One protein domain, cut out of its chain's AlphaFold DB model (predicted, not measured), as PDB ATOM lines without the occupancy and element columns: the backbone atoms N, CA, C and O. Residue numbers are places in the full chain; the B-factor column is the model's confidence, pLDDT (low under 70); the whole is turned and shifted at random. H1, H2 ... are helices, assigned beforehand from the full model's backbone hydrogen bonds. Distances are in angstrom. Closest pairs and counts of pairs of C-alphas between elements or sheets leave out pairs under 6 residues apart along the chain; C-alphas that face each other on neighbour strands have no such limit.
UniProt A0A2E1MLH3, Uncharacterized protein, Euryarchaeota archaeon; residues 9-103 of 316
ATOM      1  N   THR A   9      -8.392 -30.378 -56.996       80.19
ATOM      2  CA  THR A   9      -7.924 -29.014 -57.296       80.19
ATOM      3  C   THR A   9      -7.371 -28.323 -56.045       80.19
ATOM      4  O   THR A   9      -7.831 -28.587 -54.930       80.19
ATOM      5  N   SER A  10      -6.448 -27.367 -56.210       77.31
ATOM      6  CA  SER A  10      -5.874 -26.590 -55.093       77.31
ATOM      7  C   SER A  10      -6.938 -25.902 -54.230       77.31
ATOM      8  O   SER A  10      -6.790 -25.821 -53.013       77.31
ATOM      9  N   LYS A  11      -8.051 -25.465 -54.838       81.81
ATOM     10  CA  LYS A  11      -9.187 -24.858 -54.125       81.81
ATOM     11  C   LYS A  11      -9.877 -25.858 -53.196       81.81
ATOM     12  O   LYS A  11     -10.209 -25.514 -52.068       81.81
ATOM     13  N   THR A  12     -10.056 -27.098 -53.652       82.88
ATOM     14  CA  THR A  12     -10.658 -28.181 -52.858       82.88
ATOM     15  C   THR A  12      -9.796 -28.524 -51.647       82.88
ATOM     16  O   THR A  12     -10.323 -28.722 -50.558       82.88
ATOM     17  N   ILE A  13      -8.472 -28.549 -51.817       83.69
ATOM     18  CA  ILE A  13      -7.525 -28.832 -50.731       83.69
ATOM     19  C   ILE A  13      -7.524 -27.696 -49.706       83.69
ATOM     20  O   ILE A  13      -7.611 -27.956 -48.507       83.69
ATOM     21  N   ALA A  14      -7.481 -26.440 -50.161       84.81
ATOM     22  CA  ALA A  14      -7.538 -25.277 -49.278       84.81
ATOM     23  C   ALA A  14      -8.841 -25.250 -48.460       84.81
ATOM     24  O   ALA A  14      -8.806 -25.092 -47.243       84.81
ATOM     25  N   PHE A  15      -9.978 -25.493 -49.114       83.88
ATOM     26  CA  PHE A  15     -11.281 -25.559 -48.456       83.88
ATOM     27  C   PHE A  15     -11.376 -26.716 -47.450       83.88
ATOM     28  O   PHE A  15     -11.822 -26.511 -46.325       83.88
ATOM     29  N   ALA A  16     -10.894 -27.910 -47.805       86.12
ATOM     30  CA  ALA A  16     -10.848 -29.046 -46.887       86.12
ATOM     31  C   ALA A  16      -9.934 -28.781 -45.681       86.12
ATOM     32  O   ALA A  16     -10.261 -29.173 -44.567       86.12
ATOM     33  N   THR A  17      -8.821 -28.073 -45.880       85.31
ATOM     34  CA  THR A  17      -7.910 -27.688 -44.790       85.31
ATOM     35  C   THR A  17      -8.581 -26.698 -43.840       85.31
ATOM     36  O   THR A  17      -8.500 -26.865 -42.627       85.31
ATOM     37  N   PHE A  18      -9.297 -25.707 -44.379       85.94
ATOM     38  CA  PHE A  18     -10.087 -24.770 -43.581       85.94
ATOM     39  C   PHE A  18     -11.175 -25.487 -42.771       85.94
ATOM     40  O   PHE A  18     -11.276 -25.279 -41.565       85.94
ATOM     41  N   ILE A  19     -11.934 -26.387 -43.406       85.62
ATOM     42  CA  ILE A  19     -12.954 -27.198 -42.729       85.62
ATOM     43  C   ILE A  19     -12.335 -28.074 -41.635       85.62
ATOM     44  O   ILE A  19     -12.903 -28.182 -40.555       85.62
ATOM     45  N   ALA A  20     -11.177 -28.687 -41.888       86.12
ATOM     46  CA  ALA A  20     -10.498 -29.517 -40.898       86.12
ATOM     47  C   ALA A  20     -10.050 -28.707 -39.674       86.12
ATOM     48  O   ALA A  20     -10.217 -29.166 -38.547       86.12
ATOM     49  N   LEU A  21      -9.510 -27.502 -39.884       84.00
ATOM     50  CA  LEU A  21      -9.141 -26.596 -38.795       84.00
ATOM     51  C   LEU A  21     -10.366 -26.150 -38.000       84.00
ATOM     52  O   LEU A  21     -10.334 -26.173 -36.773       84.00
ATOM     53  N   PHE A  22     -11.448 -25.795 -38.694       84.00
ATOM     54  CA  PHE A  22     -12.711 -25.446 -38.055       84.00
ATOM     55  C   PHE A  22     -13.228 -26.596 -37.185       84.00
ATOM     56  O   PHE A  22     -13.500 -26.392 -36.006       84.00
ATOM     57  N   GLU A  23     -13.306 -27.814 -37.730       82.88
ATOM     58  CA  GLU A  23     -13.811 -28.989 -37.014       82.88
ATOM     59  C   GLU A  23     -12.927 -29.359 -35.814       82.88
ATOM     60  O   GLU A  23     -13.434 -29.765 -34.774       82.88
ATOM     61  N   LEU A  24     -11.610 -29.149 -35.908       83.25
ATOM     62  CA  LEU A  24     -10.684 -29.348 -34.792       83.25
ATOM     63  C   LEU A  24     -10.988 -28.385 -33.634       83.25
ATOM     64  O   LEU A  24     -11.110 -28.817 -32.487       83.25
ATOM     65  N   VAL A  25     -11.166 -27.095 -33.924       82.12
ATOM     66  CA  VAL A  25     -11.567 -26.094 -32.917       82.12
ATOM     67  C   VAL A  25     -12.941 -26.434 -32.328       82.12
ATOM     68  O   VAL A  25     -13.159 -26.298 -31.127       82.12
ATOM     69  N   ASN A  26     -13.851 -26.939 -33.161       80.25
ATOM     70  CA  ASN A  26     -15.213 -27.290 -32.770       80.25
ATOM     71  C   ASN A  26     -15.272 -28.517 -31.839       80.25
ATOM     72  O   ASN A  26     -16.012 -28.516 -30.861       80.25
ATOM     73  N   ILE A  27     -14.480 -29.562 -32.113       78.31
ATOM     74  CA  ILE A  27     -14.403 -30.784 -31.286       78.31
ATOM     75  C   ILE A  27     -13.659 -30.528 -29.970       78.31
ATOM     76  O   ILE A  27     -13.945 -31.171 -28.964       78.31
ATOM     77  N   THR A  28     -12.700 -29.599 -29.961       80.50
ATOM     78  CA  THR A  28     -11.928 -29.258 -28.753       80.50
ATOM     79  C   THR A  28     -12.684 -28.355 -27.777       80.50
ATOM     80  O   THR A  28     -12.162 -28.090 -26.697       80.50
ATOM     81  N   GLY A  29     -13.887 -27.884 -28.132       75.19
ATOM     82  CA  GLY A  29     -14.698 -26.994 -27.292       75.19
ATOM     83  C   GLY A  29     -14.098 -25.597 -27.117       75.19
ATOM     84  O   GLY A  29     -14.505 -24.846 -26.242       75.19
ATOM     85  N   GLN A  30     -13.113 -25.219 -27.941       80.00
ATOM     86  CA  GLN A  30     -12.429 -23.923 -27.847       80.00
ATOM     87  C   GLN A  30     -13.110 -22.822 -28.670       80.00
ATOM     88  O   GLN A  30     -12.563 -21.723 -28.813       80.00
ATOM     89  N   MET A  31     -14.296 -23.092 -29.216       79.31
ATOM     90  CA  MET A  31     -14.999 -22.162 -30.096       79.31
ATOM     91  C   MET A  31     -15.352 -20.850 -29.381       79.31
ATOM     92  O   MET A  31     -15.173 -19.781 -29.961       79.31
ATOM     93  N   ASP A  32     -15.714 -20.908 -28.097       73.44
ATOM     94  CA  ASP A  32     -15.989 -19.728 -27.263       73.44
ATOM     95  C   ASP A  32     -14.777 -18.794 -27.156       73.44
ATOM     96  O   ASP A  32     -14.902 -17.570 -27.220       73.44
ATOM     97  N   SER A  33     -13.575 -19.371 -27.053       79.19
ATOM     98  CA  SER A  33     -12.321 -18.611 -26.987       79.19
ATOM     99  C   SER A  33     -11.992 -17.945 -28.323       79.19
ATOM    100  O   SER A  33     -11.516 -16.810 -28.351       79.19
ATOM    101  N   VAL A  34     -12.277 -18.621 -29.441       74.31
ATOM    102  CA  VAL A  34     -12.091 -18.064 -30.789       74.31
ATOM    103  C   VAL A  34     -13.085 -16.939 -31.058       74.31
ATOM    104  O   VAL A  34     -12.695 -15.888 -31.562       74.31
ATOM    105  N   VAL A  35     -14.349 -17.117 -30.672       74.31
ATOM    106  CA  VAL A  35     -15.391 -16.093 -30.804       74.31
ATOM    107  C   VAL A  35     -15.075 -14.870 -29.938       74.31
ATOM    108  O   VAL A  35     -15.150 -13.746 -30.428       74.31
ATOM    109  N   SER A  36     -14.619 -15.072 -28.698       72.69
ATOM    110  CA  SER A  36     -14.133 -13.992 -27.826       72.69
ATOM    111  C   SER A  36     -12.969 -13.219 -28.456       72.69
ATOM    112  O   SER A  36     -12.965 -11.990 -28.462       72.69
ATOM    113  N   LEU A  37     -12.006 -13.918 -29.065       74.44
ATOM    114  CA  LEU A  37     -10.881 -13.285 -29.757       74.44
ATOM    115  C   LEU A  37     -11.344 -12.448 -30.960       74.44
ATOM    116  O   LEU A  37     -10.856 -11.336 -31.149       74.44
ATOM    117  N   ILE A  38     -12.300 -12.949 -31.744       71.81
ATOM    118  CA  ILE A  38     -12.873 -12.235 -32.895       71.81
ATOM    119  C   ILE A  38     -13.645 -10.987 -32.448       71.81
ATOM    120  O   ILE A  38     -13.451  -9.923 -33.039       71.81
ATOM    121  N   ASN A  39     -14.464 -11.104 -31.397       72.31
ATOM    122  CA  ASN A  39     -15.199  -9.981 -30.810       72.31
ATOM    123  C   ASN A  39     -14.227  -8.910 -30.289       72.31
ATOM    124  O   ASN A  39     -14.371  -7.738 -30.616       72.31
ATOM    125  N   ASN A  40     -13.170  -9.312 -29.574       73.81
ATOM    126  CA  ASN A  40     -12.138  -8.395 -29.073       73.81
ATOM    127  C   ASN A  40     -11.343  -7.710 -30.195       73.81
ATOM    128  O   ASN A  40     -10.824  -6.610 -30.010       73.81
ATOM    129  N   ALA A  41     -11.226  -8.355 -31.357       70.94
ATOM    130  CA  ALA A  41     -10.529  -7.808 -32.512       70.94
ATOM    131  C   ALA A  41     -11.398  -6.859 -33.366       70.94
ATOM    132  O   ALA A  41     -10.870  -6.260 -34.302       70.94
ATOM    133  N   ASN A  42     -12.700  -6.700 -33.068       62.53
ATOM    134  CA  ASN A  42     -13.662  -5.879 -33.827       62.53
ATOM    135  C   ASN A  42     -13.693  -6.167 -35.346       62.53
ATOM    136  O   ASN A  42     -14.025  -5.297 -36.151       62.53
ATOM    137  N   ILE A  43     -13.328  -7.383 -35.766       59.03
ATOM    138  CA  ILE A  43     -13.237  -7.756 -37.191       59.03
ATOM    139  C   ILE A  43     -14.630  -8.070 -37.770       59.03
ATOM    140  O   ILE A  43     -14.860  -7.914 -38.968       59.03
ATOM    141  N   LEU A  44     -15.563  -8.513 -36.924       59.38
ATOM    142  CA  LEU A  44     -16.922  -8.922 -37.278       59.38
ATOM    143  C   LEU A  44     -17.928  -8.368 -36.248       59.38
ATOM    144  O   LEU A  44     -17.515  -8.023 -35.141       59.38
ATOM    145  N   PRO A  45     -19.227  -8.261 -36.596       61.34
ATOM    146  CA  PRO A  45     -20.268  -7.906 -35.632       61.34
ATOM    147  C   PRO A  45     -20.278  -8.882 -34.450       61.34
ATOM    148  O   PRO A  45     -20.026 -10.073 -34.625       61.34
ATOM    149  N   GLU A  46     -20.559  -8.353 -33.260       58.25
ATOM    150  CA  GLU A  46     -20.442  -9.073 -31.993       58.25
ATOM    151  C   GLU A  46     -21.293 -10.350 -31.985       58.25
ATOM    152  O   GLU A  46     -22.518 -10.318 -32.132       58.25
ATOM    153  N   PHE A  47     -20.630 -11.493 -31.820       62.59
ATOM    154  CA  PHE A  47     -21.289 -12.787 -31.693       62.59
ATOM    155  C   PHE A  47     -21.619 -13.058 -30.226       62.59
ATOM    156  O   PHE A  47     -20.739 -13.019 -29.364       62.59
ATOM    157  N   THR A  48     -22.877 -13.388 -29.936       63.28
ATOM    158  CA  THR A  48     -23.311 -13.784 -28.591       63.28
ATOM    159  C   THR A  48     -22.827 -15.198 -28.265       63.28
ATOM    160  O   THR A  48     -23.151 -16.142 -28.992       63.28
ATOM    161  N   ILE A  49     -22.094 -15.348 -27.161       61.97
ATOM    162  CA  ILE A  49     -21.690 -16.647 -26.603       61.97
ATOM    163  C   ILE A  49     -22.838 -17.158 -25.721       61.97
ATOM    164  O   ILE A  49     -23.356 -16.406 -24.893       61.97
ATOM    165  N   LEU A  50     -23.267 -18.410 -25.915       64.31
ATOM    166  CA  LEU A  50     -24.325 -19.027 -25.110       64.31
ATOM    167  C   LEU A  50     -23.706 -19.889 -24.002       64.31
ATOM    168  O   LEU A  50     -22.986 -20.842 -24.284       64.31
ATOM    169  N   GLU A  51     -24.031 -19.589 -22.747       59.69
ATOM    170  CA  GLU A  51     -23.515 -20.334 -21.595       59.69
ATOM    171  C   GLU A  51     -23.958 -21.812 -21.657       59.69
ATOM    172  O   GLU A  51     -25.148 -22.117 -21.762       59.69
ATOM    173  N   GLY A  52     -22.991 -22.736 -21.642       61.44
ATOM    174  CA  GLY A  52     -23.226 -24.185 -21.694       61.44
ATOM    175  C   GLY A  52     -23.273 -24.814 -23.094       61.44
ATOM    176  O   GLY A  52     -23.520 -26.016 -23.195       61.44
ATOM    177  N   LYS A  53     -23.029 -24.050 -24.167       67.94
ATOM    178  CA  LYS A  53     -22.929 -24.576 -25.536       67.94
ATOM    179  C   LYS A  53     -21.593 -24.196 -26.167       67.94
ATOM    180  O   LYS A  53     -21.362 -23.034 -26.449       67.94
ATOM    181  N   GLU A  54     -20.763 -25.191 -26.453       69.38
ATOM    182  CA  GLU A  54     -19.338 -24.992 -26.779       69.38
ATOM    183  C   GLU A  54     -19.023 -25.168 -28.277       69.38
ATOM    184  O   GLU A  54     -17.871 -25.062 -28.703       69.38
ATOM    185  N   LYS A  55     -20.037 -25.492 -29.093       70.56
ATOM    186  CA  LYS A  55     -19.868 -25.928 -30.483       70.56
ATOM    187  C   LYS A  55     -20.746 -25.155 -31.464       70.56
ATOM    188  O   LYS A  55     -21.923 -24.944 -31.191       70.56
ATOM    189  N   LEU A  56     -20.223 -24.833 -32.648       73.38
ATOM    190  CA  LEU A  56     -20.960 -24.177 -33.732       73.38
ATOM    191  C   LEU A  56     -21.426 -25.151 -34.833       73.38
ATOM    192  O   LEU A  56     -20.659 -25.962 -35.360       73.38
ATOM    193  N   ILE A  57     -22.695 -25.037 -35.223       69.06
ATOM    194  CA  ILE A  57     -23.336 -25.766 -36.324       69.06
ATOM    195  C   ILE A  57     -23.274 -24.905 -37.591       69.06
ATOM    196  O   ILE A  57     -23.817 -23.805 -37.633       69.06
ATOM    197  N   LEU A  58     -22.650 -25.433 -38.646       62.44
ATOM    198  CA  LEU A  58     -22.546 -24.789 -39.962       62.44
ATOM    199  C   LEU A  58     -23.628 -25.276 -40.933       62.44
ATOM    200  O   LEU A  58     -23.984 -24.562 -41.867       62.44
ATOM    201  N   ILE A  59     -24.130 -26.502 -40.742       61.19
ATOM    202  CA  ILE A  59     -25.082 -27.138 -41.657       61.19
ATOM    203  C   ILE A  59     -26.418 -27.305 -40.929       61.19
ATOM    204  O   ILE A  59     -26.483 -28.045 -39.944       61.19
ATOM    205  N   PRO A  60     -27.503 -26.660 -41.395       57.06
ATOM    206  CA  PRO A  60     -28.804 -26.817 -40.770       57.06
ATOM    207  C   PRO A  60     -29.279 -28.266 -40.903       57.06
ATOM    208  O   PRO A  60     -29.282 -28.860 -41.979       57.06
ATOM    209  N   THR A  61     -29.712 -28.834 -39.785       56.47
ATOM    210  CA  THR A  61     -30.138 -30.236 -39.668       56.47
ATOM    211  C   THR A  61     -31.531 -30.507 -40.253       56.47
ATOM    212  O   THR A  61     -31.924 -31.660 -40.404       56.47
ATOM    213  N   SER A  62     -32.293 -29.461 -40.594       56.25
ATOM    214  CA  SER A  62     -33.633 -29.536 -41.182       56.25
ATOM    215  C   SER A  62     -33.987 -28.250 -41.944       56.25
ATOM    216  O   SER A  62     -33.447 -27.179 -41.677       56.25
ATOM    217  N   LEU A  63     -34.962 -28.320 -42.852       53.66
ATOM    218  CA  LEU A  63     -35.465 -27.158 -43.605       53.66
ATOM    219  C   LEU A  63     -36.087 -26.081 -42.686       53.66
ATOM    220  O   LEU A  63     -36.005 -24.891 -42.971       53.66
ATOM    221  N   LYS A  64     -36.633 -26.506 -41.538       54.38
ATOM    222  CA  LYS A  64     -37.201 -25.640 -40.493       54.38
ATOM    223  C   LYS A  64     -36.119 -24.941 -39.656       54.38
ATOM    224  O   LYS A  64     -36.315 -23.815 -39.213       54.38
ATOM    225  N   THR A  65     -34.967 -25.588 -39.458       54.16
ATOM    226  CA  THR A  65     -33.790 -24.972 -38.818       54.16
ATOM    227  C   THR A  65     -33.009 -24.089 -39.786       54.16
ATOM    228  O   THR A  65     -32.482 -23.073 -39.357       54.16
ATOM    229  N   ALA A  66     -33.019 -24.392 -41.089       53.72
ATOM    230  CA  ALA A  66     -32.483 -23.510 -42.124       53.72
ATOM    231  C   ALA A  66     -33.259 -22.185 -42.202       53.72
ATOM    232  O   ALA A  66     -32.641 -21.130 -42.232       53.72
ATOM    233  N   SER A  67     -34.600 -22.215 -42.164       52.81
ATOM    234  CA  SER A  67     -35.405 -20.983 -42.178       52.81
ATOM    235  C   SER A  67     -35.211 -20.119 -40.926       52.81
ATOM    236  O   SER A  67     -35.240 -18.900 -41.035       52.81
ATOM    237  N   LEU A  68     -34.978 -20.739 -39.761       53.84
ATOM    238  CA  LEU A  68     -34.675 -20.040 -38.501       53.84
ATOM    239  C   LEU A  68     -33.258 -19.438 -38.482       53.84
ATOM    240  O   LEU A  68     -33.069 -18.358 -37.933       53.84
ATOM    241  N   MET A  69     -32.287 -20.094 -39.129       50.88
ATOM    242  CA  MET A  69     -30.894 -19.629 -39.252       50.88
ATOM    243  C   MET A  69     -30.777 -18.264 -39.952       50.88
ATOM    244  O   MET A  69     -29.847 -17.515 -39.675       50.88
ATOM    245  N   TYR A  70     -31.706 -17.952 -40.864       51.22
ATOM    246  CA  TYR A  70     -31.704 -16.719 -41.659       51.22
ATOM    247  C   TYR A  70     -32.686 -15.650 -41.154       51.22
ATOM    248  O   TYR A  70     -32.685 -14.549 -41.702       51.22
ATOM    249  N   SER A  71     -33.519 -15.952 -40.148       52.53
ATOM    250  CA  SER A  71     -34.510 -15.003 -39.620       52.53
ATOM    251  C   SER A  71     -34.084 -14.336 -38.311       52.53
ATOM    252  O   SER A  71     -34.312 -13.142 -38.180       52.53
ATOM    253  N   ASP A  72     -33.436 -15.058 -37.386       48.62
ATOM    254  CA  ASP A  72     -32.916 -14.509 -36.121       48.62
ATOM    255  C   ASP A  72     -31.570 -15.170 -35.768       48.62
ATOM    256  O   ASP A  72     -31.500 -16.329 -35.355       48.62
ATOM    257  N   LEU A  73     -30.478 -14.430 -35.966       53.41
ATOM    258  CA  LEU A  73     -29.126 -14.980 -36.084       53.41
ATOM    259  C   LEU A  73     -28.379 -15.497 -34.818       53.41
ATOM    260  O   LEU A  73     -27.316 -16.070 -35.046       53.41
ATOM    261  N   PRO A  74     -28.783 -15.388 -33.525       51.72
ATOM    262  CA  PRO A  74     -27.837 -15.760 -32.456       51.72
ATOM    263  C   PRO A  74     -28.015 -17.146 -31.805       51.72
ATOM    264  O   PRO A  74     -27.048 -17.689 -31.273       51.72
ATOM    265  N   ILE A  75     -29.203 -17.766 -31.798       49.38
ATOM    266  CA  ILE A  75     -29.487 -18.815 -30.782       49.38
ATOM    267  C   ILE A  75     -29.394 -20.255 -31.326       49.38
ATOM    268  O   ILE A  75     -29.113 -21.191 -30.569       49.38
ATOM    269  N   SER A  76     -29.583 -20.466 -32.633       53.75
ATOM    270  CA  SER A  76     -29.636 -21.820 -33.218       53.75
ATOM    271  C   SER A  76     -28.296 -22.361 -33.725       53.75
ATOM    272  O   SER A  76     -28.253 -23.497 -34.193       53.75
ATOM    273  N   LEU A  77     -27.228 -21.561 -33.683       64.50
ATOM    274  CA  LEU A  77     -25.906 -21.953 -34.186       64.50
ATOM    275  C   LEU A  77     -25.072 -22.690 -33.142       64.50
ATOM    276  O   LEU A  77     -24.186 -23.447 -33.512       64.50
ATOM    277  N   TRP A  78     -25.380 -22.515 -31.859       69.56
ATOM    278  CA  TRP A  78     -24.652 -23.142 -30.765       69.56
ATOM    279  C   TRP A  78     -25.271 -24.490 -30.371       69.56
ATOM    280  O   TRP A  78     -26.499 -24.620 -30.249       69.56
ATOM    281  N   ALA A  79     -24.419 -25.478 -30.106       68.44
ATOM    282  CA  ALA A  79     -24.769 -26.831 -29.689       68.44
ATOM    283  C   ALA A  79     -23.845 -27.351 -28.578       68.44
ATOM    284  O   ALA A  79     -22.746 -26.839 -28.370       68.44
ATOM    285  N   ASP A  80     -24.304 -28.388 -27.879       73.94
ATOM    286  CA  ASP A  80     -23.515 -29.102 -26.874       73.94
ATOM    287  C   ASP A  80     -22.280 -29.763 -27.511       73.94
ATOM    288  O   ASP A  80     -22.309 -30.162 -28.684       73.94
ATOM    289  N   LEU A  81     -21.229 -29.979 -26.709       74.19
ATOM    290  CA  LEU A  81     -20.010 -30.697 -27.098       74.19
ATOM    291  C   LEU A  81     -20.254 -32.212 -27.231       74.19
ATOM    292  O   LEU A  81     -19.749 -33.043 -26.477       74.19
ATOM    293  N   LYS A  82     -21.099 -32.587 -28.189       77.81
ATOM    294  CA  LYS A  82     -21.406 -33.970 -28.552       77.81
ATOM    295  C   LYS A  82     -21.223 -34.156 -30.047       77.81
ATOM    296  O   LYS A  82     -21.463 -33.242 -30.844       77.81
ATOM    297  N   PHE A  83     -20.846 -35.374 -30.423       70.06
ATOM    298  CA  PHE A  83     -20.800 -35.756 -31.825       70.06
ATOM    299  C   PHE A  83     -22.203 -35.689 -32.427       70.06
ATOM    300  O   PHE A  83     -23.146 -36.301 -31.922       70.06
ATOM    301  N   HIS A  84     -22.333 -34.922 -33.503       73.81
ATOM    302  CA  HIS A  84     -23.575 -34.735 -34.235       73.81
ATOM    303  C   HIS A  84     -23.429 -35.224 -35.678       73.81
ATOM    304  O   HIS A  84     -22.323 -35.406 -36.182       73.81
ATOM    305  N   ASN A  85     -24.551 -35.392 -36.382       75.50
ATOM    306  CA  ASN A  85     -24.566 -35.835 -37.782       75.50
ATOM    307  C   ASN A  85     -23.686 -34.963 -38.699       75.50
ATOM    308  O   ASN A  85     -23.110 -35.477 -39.655       75.50
ATOM    309  N   GLN A  86     -23.537 -33.669 -38.386       75.94
ATOM    310  CA  GLN A  86     -22.648 -32.754 -39.105       75.94
ATOM    311  C   GLN A  86     -21.185 -33.226 -39.081       75.94
ATOM    312  O   GLN A  86     -20.528 -33.197 -40.119       75.94
ATOM    313  N   ASP A  87     -20.692 -33.711 -37.946       79.44
ATOM    314  CA  ASP A  87     -19.278 -34.075 -37.770       79.44
ATOM    315  C   ASP A  87     -18.948 -35.326 -38.571       79.44
ATOM    316  O   ASP A  87     -17.880 -35.441 -39.164       79.44
ATOM    317  N   TYR A  88     -19.908 -36.251 -38.659       81.94
ATOM    318  CA  TYR A  88     -19.796 -37.424 -39.516       81.94
ATOM    319  C   TYR A  88     -19.769 -37.040 -41.001       81.94
ATOM    320  O   TYR A  88     -18.999 -37.620 -41.764       81.94
ATOM    321  N   ILE A  89     -20.564 -36.046 -41.418       82.19
ATOM    322  CA  ILE A  89     -20.575 -35.542 -42.803       82.19
ATOM    323  C   ILE A  89     -19.251 -34.843 -43.132       82.19
ATOM    324  O   ILE A  89     -18.648 -35.121 -44.173       82.19
ATOM    325  N   ILE A  90     -18.772 -33.972 -42.240       83.06
ATOM    326  CA  ILE A  90     -17.488 -33.280 -42.383       83.06
ATOM    327  C   ILE A  90     -16.342 -34.299 -42.397       83.06
ATOM    328  O   ILE A  90     -15.509 -34.274 -43.302       83.06
ATOM    329  N   GLY A  91     -16.338 -35.253 -41.467       84.50
ATOM    330  CA  GLY A  91     -15.354 -36.330 -41.403       84.50
ATOM    331  C   GLY A  91     -15.334 -37.196 -42.664       84.50
ATOM    332  O   GLY A  91     -14.261 -37.479 -43.196       84.50
ATOM    333  N   ALA A  92     -16.502 -37.554 -43.207       85.69
ATOM    334  CA  ALA A  92     -16.606 -38.296 -44.464       85.69
ATOM    335  C   ALA A  92     -16.063 -37.493 -45.658       85.69
ATOM    336  O   ALA A  92     -15.357 -38.048 -46.504       85.69
ATOM    337  N   TYR A  93     -16.335 -36.185 -45.715       85.62
ATOM    338  CA  TYR A  93     -15.781 -35.295 -46.736       85.62
ATOM    339  C   TYR A  93     -14.252 -35.184 -46.635       85.62
ATOM    340  O   TYR A  93     -13.553 -35.329 -47.641       85.62
ATOM    341  N   LEU A  94     -13.709 -34.994 -45.431       87.88
ATOM    342  CA  LEU A  94     -12.263 -34.930 -45.202       87.88
ATOM    343  C   LEU A  94     -11.579 -36.254 -45.556       87.88
ATOM    344  O   LEU A  94     -10.550 -36.258 -46.236       87.88
ATOM    345  N   PHE A  95     -12.181 -37.382 -45.174       87.94
ATOM    346  CA  PHE A  95     -11.704 -38.710 -45.547       87.94
ATOM    347  C   PHE A  95     -11.715 -38.912 -47.066       87.94
ATOM    348  O   PHE A  95     -10.736 -39.394 -47.631       87.94
ATOM    349  N   TYR A  96     -12.778 -38.481 -47.751       86.44
ATOM    350  CA  TYR A  96     -12.860 -38.514 -49.210       86.44
ATOM    351  C   TYR A  96     -11.740 -37.700 -49.878       86.44
ATOM    352  O   TYR A  96     -11.112 -38.175 -50.829       86.44
ATOM    353  N   VAL A  97     -11.451 -36.496 -49.374       84.88
ATOM    354  CA  VAL A  97     -10.363 -35.648 -49.887       84.88
ATOM    355  C   VAL A  97      -8.997 -36.290 -49.628       84.88
ATOM    356  O   VAL A  97      -8.170 -36.331 -50.538       84.88
ATOM    357  N   LEU A  98      -8.768 -36.863 -48.443       85.00
ATOM    358  CA  LEU A  98      -7.541 -37.603 -48.126       85.00
ATOM    359  C   LEU A  98      -7.352 -38.819 -49.034       85.00
ATOM    360  O   LEU A  98      -6.262 -39.027 -49.563       85.00
ATOM    361  N   LEU A  99      -8.412 -39.590 -49.268       84.62
ATOM    362  CA  LEU A  99      -8.397 -40.754 -50.150       84.62
ATOM    363  C   LEU A  99      -8.099 -40.324 -51.594       84.62
ATOM    364  O   LEU A  99      -7.268 -40.936 -52.262       84.62
ATOM    365  N   ARG A 100      -8.676 -39.206 -52.056       81.25
ATOM    366  CA  ARG A 100      -8.328 -38.593 -53.347       81.25
ATOM    367  C   ARG A 100      -6.862 -38.185 -53.431       81.25
ATOM    368  O   ARG A 100      -6.239 -38.490 -54.443       81.25
ATOM    369  N   ILE A 101      -6.322 -37.519 -52.409       81.56
ATOM    370  CA  ILE A 101      -4.905 -37.125 -52.340       81.56
ATOM    371  C   ILE A 101      -4.003 -38.362 -52.293       81.56
ATOM    372  O   ILE A 101      -2.916 -38.342 -52.854       81.56
ATOM    373  N   TRP A 102      -4.438 -39.445 -51.652       79.38
ATOM    374  CA  TRP A 102      -3.688 -40.695 -51.573       79.38
ATOM    375  C   TRP A 102      -3.679 -41.455 -52.907       79.38
ATOM    376  O   TRP A 102      -2.614 -41.875 -53.354       79.38
ATOM    377  N   ILE A 103      -4.830 -41.567 -53.582       77.00
ATOM    378  CA  ILE A 103      -4.946 -42.173 -54.922       77.00
ATOM    379  C   ILE A 103      -4.158 -41.364 -55.952       77.00
ATOM    380  O   ILE A 103      -3.423 -41.934 -56.755       77.00
TER     381      ILE A 103
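What this domain is: This is residues 9 to 103 of the 316 residues of an uncharacterized protein of Euryarchaeota archaeon (UniProt A0A2E1MLH3). Two long helices, H4 and H1, cross as an X and run opposite ways; next to them is a loosely built head, with H2 and H3 on opposite sides of it and the long links between them. In the head, a short antiparallel pairing of residues 55 to 56 with residues 78 to 79 ties the two long links together. The printed part has 95 residues with four named helices, in the order H1, H2, H3, H4, and no named strand; its class is all helix. It is only just compact, close to loose, with a radius of gyration of the C-alphas of 14.8 A, and spans 43 by 33 by 23 A.

Where its parts are: H4, the longest helix, holds residues 85 to 103 and measures 26.8 A from first to last C-alpha, ending at C-alpha 103 at (-4.946, -42.173, -54.922). H1, residues 10 to 27, begins at C-alpha 10 at (-5.874, -26.590, -55.093) and measures 25.6 A. H2 holds residues 31 to 40 and measures 14.1 A. H3, residues 63 to 69, measures 9.8 A and begins at C-alpha 63 at (-35.465, -27.158, -43.605).

How they stand to each other: H4 and H1 touch, their closest C-alphas being those of Leu 94 and Ala 16, 6.3 A apart. They run opposite ways at a steep tilt of 40 degrees. H2 is close to H1 but not clearly touching; their closest C-alphas, those of Met 31 and Val 25, are 5.9 A apart. Their lines are about perpendicular, at 75 degrees. H3 is apart from H1, H2 and H4, and H2 is apart from H4. In H1, H2, H3 and H4 every O i to N i+4 pair is within hydrogen-bond range.

The domain as a whole: The C-alphas farthest apart, those of Glu 51 and Ile 103, are 44.0 A apart. The printed part has no cut. The links from H2 to H3, 22 residues, and from H3 to H4, 15 residues, are long. The mean pLDDT of the printed part is 71.8; residues 42 to 54 and 57 to 79 are under 70.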